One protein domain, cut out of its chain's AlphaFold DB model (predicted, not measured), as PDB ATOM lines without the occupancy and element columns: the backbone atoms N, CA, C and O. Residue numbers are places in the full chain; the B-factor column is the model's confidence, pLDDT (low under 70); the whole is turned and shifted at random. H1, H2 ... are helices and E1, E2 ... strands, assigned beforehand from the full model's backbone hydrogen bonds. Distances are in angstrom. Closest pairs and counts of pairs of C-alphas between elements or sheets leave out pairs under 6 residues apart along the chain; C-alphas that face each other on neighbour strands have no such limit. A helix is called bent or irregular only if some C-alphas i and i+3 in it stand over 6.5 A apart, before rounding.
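This is residues 87 to 192 of the 193 residues of an uncharacterized protein of Pseudonocardia sp. Ae717_Ps2 (UniProt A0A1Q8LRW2). The model is a small barrel-like body made by one strongly curled sheet of seven strands, E6 E5 E2 E3 bent round at E4 to face E1 and E7, with edge strands E6 and E7 coming near each other. The short helix H1 joins those two edges near one end, and the long unnamed stretch 97 to 124 extends the other end. The printed part has 106 residues, with E1 E2 E3 E4 E5 E6 H1 E7 along it; the sheet order is E6 E5 E2 E3 E4 E1 E7, mixed, and the class is mostly strand. It is compact, with a radius of gyration of the C-alphas of 14.0 A, yet elongated, spanning 41 by 22 by 21 A.

Start with E1, residues 87 to 96, antiparallel to E4, residues 150 to 161, where N 93 and O 153 are 2.8 A apart. On the other side of E1 is E7, residues 188 to 192, parallel to it, with N 94 and O 190 at 2.8 A. Next find E2, residues 125 to 129, and E3, residues 135 to 141, an antiparallel hairpin with N 126 and O 139 at 2.9 A. E3 and E4 form another hairpin, with no backbone N and O within hydrogen-bond range; C-alphas 139 and 157 face each other at 4.5 A. E2, E3 and E4 are a meander, each strand the antiparallel neighbour of the one before. E5, residues 165 to 170, is antiparallel to E2, with N 127 and O 169 at 2.8 A, and forms a hairpin with E6, residues 175 to 179, with N 168 and O 176 at 2.8 A. E1 E2 E3 E4 and E2 E3 E4 E5 are Greek keys, a meander whose extra strand is the antiparallel neighbour of its far strand. The sheet is folded, two leaves facing each other with E4 as the hinge. H1, residues 180 to 185, is on the sheet at a height of 6.4 A, over none of its strands, but only just; its closest C-alpha to E1 is Val 183, 6.3 A from Ile 89. Every O i to N i+4 pair of H1 is within hydrogen-bond range.

Find C-alpha 87 at (91.839, 74.322, 88.580); E1 runs 29.1 A from there. E4 begins at C-alpha 150, (113.739, 66.178, 105.978), runs 32.0 A and bends by 63 degrees at residue 158. E3 is 17.0 A long and E5 16.7 A. E7 ends at C-alpha 192, (115.287, 74.051, 100.492).

The C-alphas farthest apart, of Ser 106 and Ala 132, are 43.7 A apart. The printed part has no cut. The link from E1 to E2 is long, with 28 residues. Mean pLDDT of the printed part is 87.0; residues 97 to 110 and 115 are under 70.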
ATOM      1  N   ARG A  87      91.412  75.618  88.046       92.94
ATOM      2  CA  ARG A  87      91.839  74.322  88.580       92.94
ATOM      3  C   ARG A  87      92.533  74.466  89.924       92.94
ATOM      4  O   ARG A  87      93.034  75.536  90.256       92.94
ATOM      5  N   SER A  88      92.634  73.351  90.632       95.69
ATOM      6  CA  SER A  88      93.496  73.236  91.801       95.69
ATOM      7  C   SER A  88      94.930  72.929  91.374       95.69
ATOM      8  O   SER A  88      95.169  72.067  90.524       95.69
ATOM      9  N   ILE A  89      95.882  73.625  91.981       96.88
ATOM     10  CA  ILE A  89      97.311  73.356  91.874       96.88
ATOM     11  C   ILE A  89      97.763  72.675  93.157       96.88
ATOM     12  O   ILE A  89      97.650  73.247  94.238       96.88
ATOM     13  N   THR A  90      98.291  71.462  93.032       97.19
ATOM     14  CA  THR A  90      98.814  70.680  94.154       97.19
ATOM     15  C   THR A  90     100.324  70.569  94.058       97.19
ATOM     16  O   THR A  90     100.859  70.350  92.968       97.19
ATOM     17  N   GLY A  91     101.011  70.650  95.188       96.50
ATOM     18  CA  GLY A  91     102.451  70.450  95.232       96.50
ATOM     19  C   GLY A  91     102.950  70.128  96.627       96.50
ATOM     20  O   GLY A  91     102.172  69.997  97.578       96.50
ATOM     21  N   ALA A  92     104.266  69.992  96.741       95.25
ATOM     22  CA  ALA A  92     104.920  69.800  98.020       95.25
ATOM     23  C   ALA A  92     106.202  70.626  98.140       95.25
ATOM     24  O   ALA A  92     106.945  70.835  97.181       95.25
ATOM     25  N   MET A  93     106.453  71.072  99.363       93.44
ATOM     26  CA  MET A  93     107.640  71.797  99.781       93.44
ATOM     27  C   MET A  93     108.445  70.918 100.731       93.44
ATOM     28  O   MET A  93     107.953  70.554 101.799       93.44
ATOM     29  N   THR A  94     109.678  70.580 100.360       92.12
ATOM     30  CA  THR A  94     110.572  69.757 101.182       92.12
ATOM     31  C   THR A  94     111.745  70.573 101.710       92.12
ATOM     32  O   THR A  94     112.502  71.168 100.952       92.12
ATOM     33  N   VAL A  95     111.945  70.565 103.022       89.06
ATOM     34  CA  VAL A  95     113.130  71.138 103.668       89.06
ATOM     35  C   VAL A  95     114.064  69.986 104.031       89.06
ATOM     36  O   VAL A  95     113.717  69.173 104.892       89.06
ATOM     37  N   VAL A  96     115.203  69.875 103.343       84.00
ATOM     38  CA  VAL A  96     116.160  68.769 103.497       84.00
ATOM     39  C   VAL A  96     117.117  68.988 104.667       84.00
ATOM     40  O   VAL A  96     117.445  70.111 105.046       84.00
ATOM     41  N   ASN A  97     117.577  67.887 105.260       69.19
ATOM     42  CA  ASN A  97     118.496  67.907 106.399       69.19
ATOM     43  C   ASN A  97     119.957  67.992 105.916       69.19
ATOM     44  O   ASN A  97     120.565  66.968 105.610       69.19
ATOM     45  N   GLY A  98     120.514  69.202 105.817       58.03
ATOM     46  CA  GLY A  98     121.910  69.404 105.410       58.03
ATOM     47  C   GLY A  98     122.907  69.035 106.511       58.03
ATOM     48  O   GLY A  98     123.812  68.244 106.286       58.03
ATOM     49  N   THR A  99     122.732  69.582 107.714       51.56
ATOM     50  CA  THR A  99     123.441  69.202 108.948       51.56
ATOM     51  C   THR A  99     122.725  69.860 110.141       51.56
ATOM     52  O   THR A  99     122.626  71.077 110.229       51.56
ATOM     53  N   SER A 100     122.244  69.071 111.103       48.78
ATOM     54  CA  SER A 100     121.850  69.516 112.462       48.78
ATOM     55  C   SER A 100     120.575  70.363 112.655       48.78
ATOM     56  O   SER A 100     120.243  70.644 113.806       48.78
ATOM     57  N   SER A 101     119.834  70.759 111.615       51.91
ATOM     58  CA  SER A 101     118.757  71.759 111.752       51.91
ATOM     59  C   SER A 101     117.320  71.217 111.821       51.91
ATOM     60  O   SER A 101     116.385  72.012 111.870       51.91
ATOM     61  N   LEU A 102     117.089  69.904 111.876       54.22
ATOM     62  CA  LEU A 102     115.730  69.349 111.956       54.22
ATOM     63  C   LEU A 102     115.618  68.376 113.133       54.22
ATOM     64  O   LEU A 102     116.207  67.296 113.114       54.22
ATOM     65  N   TYR A 103     114.835  68.746 114.147       51.56
ATOM     66  CA  TYR A 103     114.405  67.820 115.195       51.56
ATOM     67  C   TYR A 103     113.064  67.218 114.776       51.56
ATOM     68  O   TYR A 103     111.996  67.748 115.079       51.56
ATOM     69  N   SER A 104     113.114  66.086 114.073       50.00
ATOM     70  CA  SER A 104     111.941  65.225 113.939       50.00
ATOM     71  C   SER A 104     111.761  64.499 115.270       50.00
ATOM     72  O   SER A 104     112.477  63.540 115.566       50.00
ATOM     73  N   SER A 105     110.864  64.989 116.130       47.34
ATOM     74  CA  SER A 105     110.471  64.246 117.325       47.34
ATOM     75  C   SER A 105     109.664  63.030 116.876       47.34
ATOM     76  O   SER A 105     108.449  63.117 116.732       47.34
ATOM     77  N   SER A 106     110.386  61.934 116.629       44.41
ATOM     78  CA  SER A 106     109.920  60.557 116.441       44.41
ATOM     79  C   SER A 106     108.812  60.351 115.403       44.41
ATOM     80  O   SER A 106     107.664  60.711 115.625       44.41
ATOM     81  N   SER A 107     109.172  59.662 114.318       50.00
ATOM     82  CA  SER A 107     108.325  58.711 113.587       50.00
ATOM     83  C   SER A 107     106.832  59.072 113.510       50.00
ATOM     84  O   SER A 107     106.049  58.658 114.360       50.00
ATOM     85  N   TYR A 108     106.449  59.773 112.435       49.22
ATOM     86  CA  TYR A 108     105.058  60.080 112.053       49.22
ATOM     87  C   TYR A 108     104.340  61.167 112.884       49.22
ATOM     88  O   TYR A 108     103.132  61.091 113.093       49.22
ATOM     89  N   GLY A 109     105.069  62.195 113.336       59.59
ATOM     90  CA  GLY A 109     104.529  63.364 114.047       59.59
ATOM     91  C   GLY A 109     104.826  64.713 113.376       59.59
ATOM     92  O   GLY A 109     105.549  64.781 112.379       59.59
ATOM     93  N   SER A 110     104.260  65.788 113.949       63.53
ATOM     94  CA  SER A 110     104.387  67.176 113.476       63.53
ATOM     95  C   SER A 110     105.849  67.565 113.258       63.53
ATOM     96  O   SER A 110     106.632  67.583 114.213       63.53
ATOM     97  N   CYS A 111     106.211  67.901 112.020       73.12
ATOM     98  CA  CYS A 111     107.544  68.401 111.715       73.12
ATOM     99  C   CYS A 111     107.830  69.718 112.457       73.12
ATOM    100  O   CYS A 111     107.016  70.643 112.434       73.12
ATOM    101  N   ARG A 112     109.024  69.828 113.056       72.12
ATOM    102  CA  ARG A 112     109.588  71.104 113.507       72.12
ATOM    103  C   ARG A 112     110.912  71.380 112.811       72.12
ATOM    104  O   ARG A 112     111.872  70.620 112.943       72.12
ATOM    105  N   LEU A 113     110.940  72.494 112.096       76.81
ATOM    106  CA  LEU A 113     112.146  73.052 111.505       76.81
ATOM    107  C   LEU A 113     112.898  73.861 112.573       76.81
ATOM    108  O   LEU A 113     112.276  74.392 113.495       76.81
ATOM    109  N   SER A 114     114.226  73.931 112.489       70.62
ATOM    110  CA  SER A 114     115.030  74.798 113.361       70.62
ATOM    111  C   SER A 114     115.757  75.885 112.567       70.62
ATOM    112  O   SER A 114     115.655  75.940 111.342       70.62
ATOM    113  N   SER A 115     116.423  76.771 113.319       68.44
ATOM    114  CA  SER A 115     117.033  78.046 112.920       68.44
ATOM    115  C   SER A 115     117.288  78.205 111.420       68.44
ATOM    116  O   SER A 115     118.223  77.612 110.881       68.44
ATOM    117  N   GLY A 116     116.500  79.074 110.779       79.94
ATOM    118  CA  GLY A 116     116.674  79.449 109.378       79.94
ATOM    119  C   GLY A 116     115.640  78.862 108.428       79.94
ATOM    120  O   GLY A 116     115.721  79.180 107.245       79.94
ATOM    121  N   TYR A 117     114.676  78.072 108.914       86.00
ATOM    122  CA  TYR A 117     113.482  77.627 108.172       86.00
ATOM    123  C   TYR A 117     112.210  77.627 109.042       86.00
ATOM    124  O   TYR A 117     111.210  77.022 108.683       86.00
ATOM    125  N   ASP A 118     112.234  78.264 110.210       83.69
ATOM    126  CA  ASP A 118     111.129  78.331 111.177       83.69
ATOM    127  C   ASP A 118     109.871  79.057 110.659       83.69
ATOM    128  O   ASP A 118     108.786  78.894 111.212       83.69
ATOM    129  N   ASP A 119     110.007  79.795 109.561       86.88
ATOM    130  CA  ASP A 119     108.947  80.414 108.758       86.88
ATOM    131  C   ASP A 119     108.205  79.433 107.830       86.88
ATOM    132  O   ASP A 119     107.157  79.781 107.281       86.88
ATOM    133  N   ILE A 120     108.713  78.211 107.640       90.50
ATOM    134  CA  ILE A 120     108.095  77.181 106.792       90.50
ATOM    135  C   ILE A 120     107.302  76.217 107.674       90.50
ATOM    136  O   ILE A 120     107.770  75.167 108.107       90.50
ATOM    137  N   VAL A 121     106.069  76.599 107.978       89.81
ATOM    138  CA  VAL A 121     105.169  75.855 108.863       89.81
ATOM    139  C   VAL A 121     103.800  75.692 108.215       89.81
ATOM    140  O   VAL A 121     103.492  76.305 107.195       89.81
ATOM    141  N   ALA A 122     102.951  74.859 108.818       92.62
ATOM    142  CA  ALA A 122     101.551  74.791 108.417       92.62
ATOM    143  C   ALA A 122     100.915  76.190 108.490       92.62
ATOM    144  O   ALA A 122     101.086  76.903 109.483       92.62
ATOM    145  N   GLY A 123     100.190  76.577 107.446       95.06
ATOM    146  CA  GLY A 123      99.602  77.906 107.301       95.06
ATOM    147  C   GLY A 123     100.495  78.935 106.600       95.06
ATOM    148  O   GLY A 123      99.997  80.010 106.271       95.06
ATOM    149  N   THR A 124     101.773  78.642 106.324       95.94
ATOM    150  CA  THR A 124     102.610  79.537 105.509       95.94
ATOM    151  C   THR A 124     101.997  79.684 104.119       95.94
ATOM    152  O   THR A 124     101.664  78.688 103.476       95.94
ATOM    153  N   ALA A 125     101.833  80.927 103.661       98.00
ATOM    154  CA  ALA A 125     101.162  81.226 102.403       98.00
ATOM    155  C   ALA A 125     101.919  80.645 101.202       98.00
ATOM    156  O   ALA A 125     103.145  80.741 101.125       98.00
ATOM    157  N   VAL A 126     101.172  80.097 100.248       98.31
ATOM    158  CA  VAL A 126     101.680  79.686  98.938       98.31
ATOM    159  C   VAL A 126     101.033  80.580  97.894       98.31
ATOM    160  O   VAL A 126      99.828  80.500  97.670       98.31
ATOM    161  N   THR A 127     101.824  81.448  97.274       98.38
ATOM    162  CA  THR A 127     101.353  82.368  96.238       98.38
ATOM    163  C   THR A 127     101.651  81.775  94.873       98.38
ATOM    164  O   THR A 127     102.792  81.418  94.587       98.38
ATOM    165  N   VAL A 128     100.635  81.702  94.017       98.25
ATOM    166  CA  VAL A 128     100.794  81.326  92.613       98.25
ATOM    167  C   VAL A 128     100.553  82.548  91.745       98.25
ATOM    168  O   VAL A 128      99.524  83.217  91.864       98.25
ATOM    169  N   ARG A 129     101.486  82.823  90.839       98.31
ATOM    170  CA  ARG A 129     101.373  83.858  89.812       98.31
ATOM    171  C   ARG A 129     101.260  83.241  88.428       98.31
ATOM    172  O   ARG A 129     101.838  82.188  88.176       98.31
ATOM    173  N   ASP A 130     100.539  83.914  87.544       97.25
ATOM    174  CA  ASP A 130     100.454  83.557  86.130       97.25
ATOM    175  C   ASP A 130     101.676  84.045  85.328       97.25
ATOM    176  O   ASP A 130     102.568  84.723  85.845       97.25
ATOM    177  N   SER A 131     101.690  83.748  84.028       96.50
ATOM    178  CA  SER A 131     102.725  84.196  83.089       96.50
ATOM    179  C   SER A 131     102.853  85.720  82.942       96.50
ATOM    180  O   SER A 131     103.874  86.201  82.451       96.50
ATOM    181  N   ALA A 132     101.857  86.495  83.378       95.94
ATOM    182  CA  ALA A 132     101.898  87.956  83.415       95.94
ATOM    183  C   ALA A 132     102.381  88.502  84.776       95.94
ATOM    184  O   ALA A 132     102.401  89.719  84.977       95.94
ATOM    185  N   GLY A 133     102.743  87.628  85.721       96.06
ATOM    186  CA  GLY A 133     103.177  87.981  87.074       96.06
ATOM    187  C   GLY A 133     102.036  88.367  88.022       96.06
ATOM    188  O   GLY A 133     102.287  88.796  89.156       96.06
ATOM    189  N   ARG A 134     100.776  88.224  87.596       96.81
ATOM    190  CA  ARG A 134      99.601  88.524  88.423       96.81
ATOM    191  C   ARG A 134      99.332  87.357  89.355       96.81
ATOM    192  O   ARG A 134      99.485  86.207  88.959       96.81
ATOM    193  N   ILE A 135      98.891  87.648  90.577       97.44
ATOM    194  CA  ILE A 135      98.476  86.605  91.520       97.44
ATOM    195  C   ILE A 135      97.254  85.893  90.935       97.44
ATOM    196  O   ILE A 135      96.213  86.512  90.717       97.44
ATOM    197  N   ALA A 136      97.423  84.604  90.663       96.81
ATOM    198  CA  ALA A 136      96.417  83.716  90.105       96.81
ATOM    199  C   ALA A 136      95.689  82.925  91.203       96.81
ATOM    200  O   ALA A 136      94.538  82.549  91.016       96.81
ATOM    201  N   GLY A 137      96.338  82.717  92.353       97.38
ATOM    202  CA  GLY A 137      95.740  82.097  93.532       97.38
ATOM    203  C   GLY A 137      96.667  82.162  94.743       97.38
ATOM    204  O   GLY A 137      97.875  82.374  94.607       97.38
ATOM    205  N   VAL A 138      96.093  81.991  95.934       98.12
ATOM    206  CA  VAL A 138      96.836  81.902  97.197       98.12
ATOM    207  C   VAL A 138      96.274  80.742  98.011       98.12
ATOM    208  O   VAL A 138      95.078  80.706  98.284       98.12
ATOM    209  N   GLY A 139      97.140  79.810  98.392       98.00
ATOM    210  CA  GLY A 139      96.834  78.737  99.334       98.00
ATOM    211  C   GLY A 139      97.760  78.795 100.542       98.00
ATOM    212  O   GLY A 139      98.360  79.831 100.841       98.00
ATOM    213  N   ALA A 140      97.896  77.670 101.231       97.88
ATOM    214  CA  ALA A 140      98.792  77.547 102.370       97.88
ATOM    215  C   ALA A 140      99.397  76.145 102.451       97.88
ATOM    216  O   ALA A 140      98.834  75.184 101.928       97.88
ATOM    217  N   LEU A 141     100.540  76.041 103.125       96.44
ATOM    218  CA  LEU A 141     101.123  74.758 103.489       96.44
ATOM    219  C   LEU A 141     100.234  74.025 104.500       96.44
ATOM    220  O   LEU A 141      99.795  74.604 105.496       96.44
ATOM    221  N   ASP A 142     100.045  72.732 104.286       94.62
ATOM    222  CA  ASP A 142      99.420  71.824 105.238       94.62
ATOM    223  C   ASP A 142     100.381  71.445 106.375       94.62
ATOM    224  O   ASP A 142     101.531  71.886 106.462       94.62
ATOM    225  N   SER A 143      99.917  70.573 107.271       90.75
ATOM    226  CA  SER A 143     100.763  69.959 108.291       90.75
ATOM    227  C   SER A 143     101.953  69.219 107.671       90.75
ATOM    228  O   SER A 143     101.780  68.272 106.903       90.75
ATOM    229  N   GLY A 144     103.164  69.613 108.066       87.19
ATOM    230  CA  GLY A 144     104.392  68.973 107.612       87.19
ATOM    231  C   GLY A 144     104.599  67.583 108.213       87.19
ATOM    232  O   GLY A 144     104.458  67.389 109.425       87.19
ATOM    233  N   THR A 145     105.013  66.640 107.371       87.31
ATOM    234  CA  THR A 145     105.390  65.277 107.762       87.31
ATOM    235  C   THR A 145     106.911  65.143 107.769       87.31
ATOM    236  O   THR A 145     107.576  65.435 106.774       87.31
ATOM    237  N   GLY A 146     107.477  64.714 108.898       82.12
ATOM    238  CA  GLY A 146     108.909  64.433 109.015       82.12
ATOM    239  C   GLY A 146     109.292  63.063 108.444       82.12
ATOM    240  O   GLY A 146     108.588  62.076 108.653       82.12
ATOM    241  N   SER A 147     110.443  62.987 107.778       77.31
ATOM    242  CA  SER A 147     111.058  61.762 107.249       77.31
ATOM    243  C   SER A 147     112.561  61.717 107.562       77.31
ATOM    244  O   SER A 147     113.113  62.650 108.146       77.31
ATOM    245  N   SER A 148     113.251  60.649 107.147       74.06
ATOM    246  CA  SER A 148     114.719  60.559 107.233       74.06
ATOM    247  C   SER A 148     115.452  61.589 106.367       74.06
ATOM    248  O   SER A 148     116.623  61.854 106.614       74.06
ATOM    249  N   TYR A 149     114.783  62.160 105.361       74.25
ATOM    250  CA  TYR A 149     115.382  63.093 104.400       74.25
ATOM    251  C   TYR A 149     115.122  64.563 104.744       74.25
ATOM    252  O   TYR A 149     115.792  65.449 104.215       74.25
ATOM    253  N   GLY A 150     114.174  64.830 105.644       82.88
ATOM    254  CA  GLY A 150     113.739  66.178 105.978       82.88
ATOM    255  C   GLY A 150     112.246  66.245 106.263       82.88
ATOM    256  O   GLY A 150     111.622  65.233 106.591       82.88
ATOM    257  N   CYS A 151     111.673  67.434 106.126       87.69
ATOM    258  CA  CYS A 151     110.249  67.661 106.321       87.69
ATOM    259  C   CYS A 151     109.556  68.069 105.037       87.69
ATOM    260  O   CYS A 151     110.030  68.968 104.348       87.69
ATOM    261  N   THR A 152     108.403  67.465 104.776       91.12
ATOM    262  CA  THR A 152     107.606  67.740 103.583       91.12
ATOM    263  C   THR A 152     106.250  68.303 103.978       91.12
ATOM    264  O   THR A 152     105.552  67.720 104.807       91.12
ATOM    265  N   PHE A 153     105.879  69.422 103.369       93.38
ATOM    266  CA  PHE A 153     104.606  70.113 103.543       93.38
ATOM    267  C   PHE A 153     103.864  70.083 102.207       93.38
ATOM    268  O   PHE A 153     104.390  70.582 101.212       93.38
ATOM    269  N   SER A 154     102.675  69.482 102.157       95.75
ATOM    270  CA  SER A 154     101.807  69.576 100.979       95.75
ATOM    271  C   SER A 154     101.128  70.939 100.922       95.75
ATOM    272  O   SER A 154     101.079  71.655 101.920       95.75
ATOM    273  N   PHE A 155     100.609  71.299  99.758       97.38
ATOM    274  CA  PHE A 155      99.689  72.418  99.623       97.38
ATOM    275  C   PHE A 155      98.730  72.190  98.463       97.38
ATOM    276  O   PHE A 155      99.027  71.459  97.509       97.38
ATOM    277  N   VAL A 156      97.603  72.894  98.532       97.81
ATOM    278  CA  VAL A 156      96.638  73.031  97.446       97.81
ATOM    279  C   VAL A 156      96.308  74.512  97.281       97.81
ATOM    280  O   VAL A 156      96.108  75.225  98.264       97.81
ATOM    281  N   VAL A 157      96.276  74.979  96.037       98.06
ATOM    282  CA  VAL A 157      95.784  76.308  95.669       98.06
ATOM    283  C   VAL A 157      94.621  76.116  94.715       98.06
ATOM    284  O   VAL A 157      94.822  75.674  93.586       98.06
ATOM    285  N   ASP A 158      93.415  76.405  95.182       96.50
ATOM    286  CA  ASP A 158      92.191  76.239  94.404       96.50
ATOM    287  C   ASP A 158      91.915  77.436  93.491       96.50
ATOM    288  O   ASP A 158      92.518  78.504  93.615       96.50
ATOM    289  N   ASP A 159      90.983  77.232  92.561       94.31
ATOM    290  CA  ASP A 159      90.444  78.263  91.674       94.31
ATOM    291  C   ASP A 159      91.488  79.025  90.835       94.31
ATOM    292  O   ASP A 159      91.264  80.165  90.429       94.31
ATOM    293  N   VAL A 160      92.606  78.377  90.495       95.88
ATOM    294  CA  VAL A 160      93.675  78.986  89.696       95.88
ATOM    295  C   VAL A 160      93.302  78.969  88.209       95.88
ATOM    296  O   VAL A 160      93.111  77.884  87.645       95.88
ATOM    297  N   PRO A 161      93.212  80.129  87.532       94.56
ATOM    298  CA  PRO A 161      92.962  80.188  86.094       94.56
ATOM    299  C   PRO A 161      94.091  79.550  85.281       94.56
ATOM    300  O   PRO A 161      95.257  79.604  85.668       94.56
ATOM    301  N   ALA A 162      93.756  79.001  84.113       93.62
ATOM    302  CA  ALA A 162      94.755  78.451  83.203       93.62
ATOM    303  C   ALA A 162      95.775  79.513  82.725       93.62
ATOM    304  O   ALA A 162      95.402  80.618  82.327       93.62
ATOM    305  N   SER A 163      97.057  79.148  82.718       95.50
ATOM    306  CA  SER A 163      98.193  79.933  82.226       95.50
ATOM    307  C   SER A 163      99.267  79.007  81.641       95.50
ATOM    308  O   SER A 163      99.310  77.833  81.996       95.50
ATOM    309  N   ASP A 164     100.136  79.519  80.765       95.00
ATOM    310  CA  ASP A 164     101.223  78.734  80.146       95.00
ATOM    311  C   ASP A 164     102.309  78.338  81.159       95.00
ATOM    312  O   ASP A 164     102.886  77.246  81.099       95.00
ATOM    313  N   PHE A 165     102.574  79.243  82.104       96.38
ATOM    314  CA  PHE A 165     103.546  79.080  83.174       96.38
ATOM    315  C   PHE A 165     102.966  79.611  84.474       96.38
ATOM    316  O   PHE A 165     102.196  80.574  84.479       96.38
ATOM    317  N   TYR A 166     103.396  79.008  85.573       97.81
ATOM    318  CA  TYR A 166     103.023  79.422  86.912       97.81
ATOM    319  C   TYR A 166     104.277  79.626  87.734       97.81
ATOM    320  O   TYR A 166     105.155  78.766  87.753       97.81
ATOM    321  N   THR A 167     104.343  80.741  88.440       98.19
ATOM    322  CA  THR A 167     105.404  80.996  89.408       98.19
ATOM    323  C   THR A 167     104.854  80.764  90.803       98.19
ATOM    324  O   THR A 167     103.855  81.371  91.180       98.19
ATOM    325  N   VAL A 168     105.483  79.862  91.550       98.00
ATOM    326  CA  VAL A 168     105.087  79.481  92.906       98.00
ATOM    327  C   VAL A 168     106.096  80.049  93.894       98.00
ATOM    328  O   VAL A 168     107.302  79.850  93.745       98.00
ATOM    329  N   GLU A 169     105.590  80.729  94.915       97.69
ATOM    330  CA  GLU A 169     106.358  81.255  96.039       97.69
ATOM    331  C   GLU A 169     105.763  80.734  97.346       97.69
ATOM    332  O   GLU A 169     104.550  80.779  97.551       97.69
ATOM    333  N   VAL A 170     106.622  80.257  98.248       97.00
ATOM    334  CA  VAL A 170     106.223  79.816  99.592       97.00
ATOM    335  C   VAL A 170     106.757  80.819 100.608       97.00
ATOM    336  O   VAL A 170     107.970  80.974 100.766       97.00
ATOM    337  N   GLY A 171     105.848  81.507 101.296       94.38
ATOM    338  CA  GLY A 171     106.167  82.600 102.208       94.38
ATOM    339  C   GLY A 171     106.894  83.730 101.480       94.38
ATOM    340  O   GLY A 171     106.275  84.504 100.762       94.38
ATOM    341  N   HIS A 172     108.206  83.805 101.694       90.00
ATOM    342  CA  HIS A 172     109.122  84.760 101.061       90.00
ATOM    343  C   HIS A 172     110.437  84.078 100.630       90.00
ATOM    344  O   HIS A 172     111.501  84.700 100.597       90.00
ATOM    345  N   ARG A 173     110.414  82.755 100.401       88.69
ATOM    346  CA  ARG A 173     111.610  81.939 100.104       88.69
ATOM    347  C   ARG A 173     112.018  81.956  98.627       88.69
ATOM    348  O   ARG A 173     112.815  81.121  98.208       88.69
ATOM    349  N   GLY A 174     111.527  82.937  97.873       91.94
ATOM    350  CA  GLY A 174     111.785  83.089  96.450       91.94
ATOM    351  C   GLY A 174     110.755  82.379  95.579       91.94
ATOM    352  O   GLY A 174     109.859  81.680  96.053       91.94
ATOM    353  N   GLU A 175     110.906  82.595  94.281       95.50
ATOM    354  CA  GLU A 175     109.957  82.204  93.249       95.50
ATOM    355  C   GLU A 175     110.540  81.080  92.381       95.50
ATOM    356  O   GLU A 175     111.693  81.149  91.951       95.50
ATOM    357  N   VAL A 176     109.737  80.051  92.098       97.31
ATOM    358  CA  VAL A 176     110.094  78.967  91.169       97.31
ATOM    359  C   VAL A 176     109.009  78.823  90.112       97.31
ATOM    360  O   VAL A 176     107.824  78.744  90.431       97.31
ATOM    361  N   THR A 177     109.410  78.778  88.843       97.56
ATOM    362  CA  THR A 177     108.482  78.718  87.708       97.56
ATOM    363  C   THR A 177     108.315  77.291  87.187       97.56
ATOM    364  O   THR A 177     109.292  76.587  86.938       97.56
ATOM    365  N   PHE A 178     107.066  76.896  86.959       97.31
ATOM    366  CA  PHE A 178     106.646  75.613  86.406       97.31
ATOM    367  C   PHE A 178     105.839  75.825  85.123       97.31
ATOM    368  O   PHE A 178     105.184  76.850  84.940       97.31
ATOM    369  N   THR A 179     105.866  74.839  84.229       97.06
ATOM    370  CA  THR A 179     105.005  74.818  83.039       97.06
ATOM    371  C   THR A 179     103.603  74.332  83.398       97.06
ATOM    372  O   THR A 179     103.436  73.570  84.351       97.06
ATOM    373  N   ASP A 180     102.595  74.681  82.596       94.94
ATOM    374  CA  ASP A 180     101.238  74.126  82.745       94.94
ATOM    375  C   ASP A 180     101.218  72.592  82.724       94.94
ATOM    376  O   ASP A 180     100.452  71.968  83.454       94.94
ATOM    377  N   ALA A 181     102.107  71.966  81.947       94.62
ATOM    378  CA  ALA A 181     102.243  70.513  81.922       94.62
ATOM    379  C   ALA A 181     102.687  69.945  83.282       94.62
ATOM    380  O   ALA A 181     102.089  68.981  83.755       94.62
ATOM    381  N   ALA A 182     103.680  70.560  83.935       93.81
ATOM    382  CA  ALA A 182     104.128  70.137  85.263       93.81
ATOM    383  C   ALA A 182     103.017  70.306  86.310       93.81
ATOM    384  O   ALA A 182     102.779  69.408  87.116       93.81
ATOM    385  N   VAL A 183     102.277  71.419  86.246       94.31
ATOM    386  CA  VAL A 183     101.119  71.660  87.117       94.31
ATOM    387  C   VAL A 183     100.036  70.596  86.920       94.31
ATOM    388  O   VAL A 183      99.537  70.043  87.895       94.31
ATOM    389  N   ARG A 184      99.691  70.262  85.670       92.12
ATOM    390  CA  ARG A 184      98.670  69.245  85.355       92.12
ATOM    391  C   ARG A 184      99.048  67.841  85.803       92.12
ATOM    392  O   ARG A 184      98.159  67.063  86.138       92.12
ATOM    393  N   ASN A 185     100.335  67.524  85.791       93.06
ATOM    394  CA  ASN A 185     100.834  66.230  86.243       93.06
ATOM    395  C   ASN A 185     100.975  66.149  87.773       93.06
ATOM    396  O   ASN A 185     101.177  65.058  88.297       93.06
ATOM    397  N   GLY A 186     100.856  67.274  88.491       89.75
ATOM    398  CA  GLY A 186     101.114  67.339  89.933       89.75
ATOM    399  C   GLY A 186     102.606  67.321  90.288       89.75
ATOM    400  O   GLY A 186     102.970  67.015  91.422       89.75
ATOM    401  N   ASP A 187     103.478  67.678  89.343       91.12
ATOM    402  CA  ASP A 187     104.939  67.602  89.468       91.12
ATOM    403  C   ASP A 187     105.549  68.845  90.149       91.12
ATOM    404  O   ASP A 187     106.722  69.172  89.953       91.12
ATOM    405  N   ILE A 188     104.769  69.572  90.956       95.62
ATOM    406  CA  ILE A 188     105.272  70.743  91.679       95.62
ATOM    407  C   ILE A 188     105.979  70.286  92.949       95.62
ATOM    408  O   ILE A 188     105.354  70.000  93.973       95.62
ATOM    409  N   GLN A 189     107.304  70.239  92.868       94.69
ATOM    410  CA  GLN A 189     108.188  69.890  93.971       94.69
ATOM    411  C   GLN A 189     109.170  71.035  94.206       94.69
ATOM    412  O   GLN A 189     109.934  71.412  93.317       94.69
ATOM    413  N   LEU A 190     109.133  71.592  95.410       93.75
ATOM    414  CA  LEU A 190     110.014  72.664  95.860       93.75
ATOM    415  C   LEU A 190     110.945  72.107  96.936       93.75
ATOM    416  O   LEU A 190     110.532  71.276  97.749       93.75
ATOM    417  N   SER A 191     112.195  72.569  96.964       91.25
ATOM    418  CA  SER A 191     113.152  72.132  97.977       91.25
ATOM    419  C   SER A 191     114.024  73.258  98.509       91.25
ATOM    420  O   SER A 191     114.534  74.062  97.730       91.25
ATOM    421  N   LEU A 192     114.266  73.247  99.818       87.06
ATOM    422  CA  LEU A 192     115.287  74.051 100.492       87.06
ATOM    423  C   LEU A 192     116.230  73.132 101.265       87.06
ATOM    424  O   LEU A 192     115.771  72.130 101.809       87.06
TER     425      LEU A 192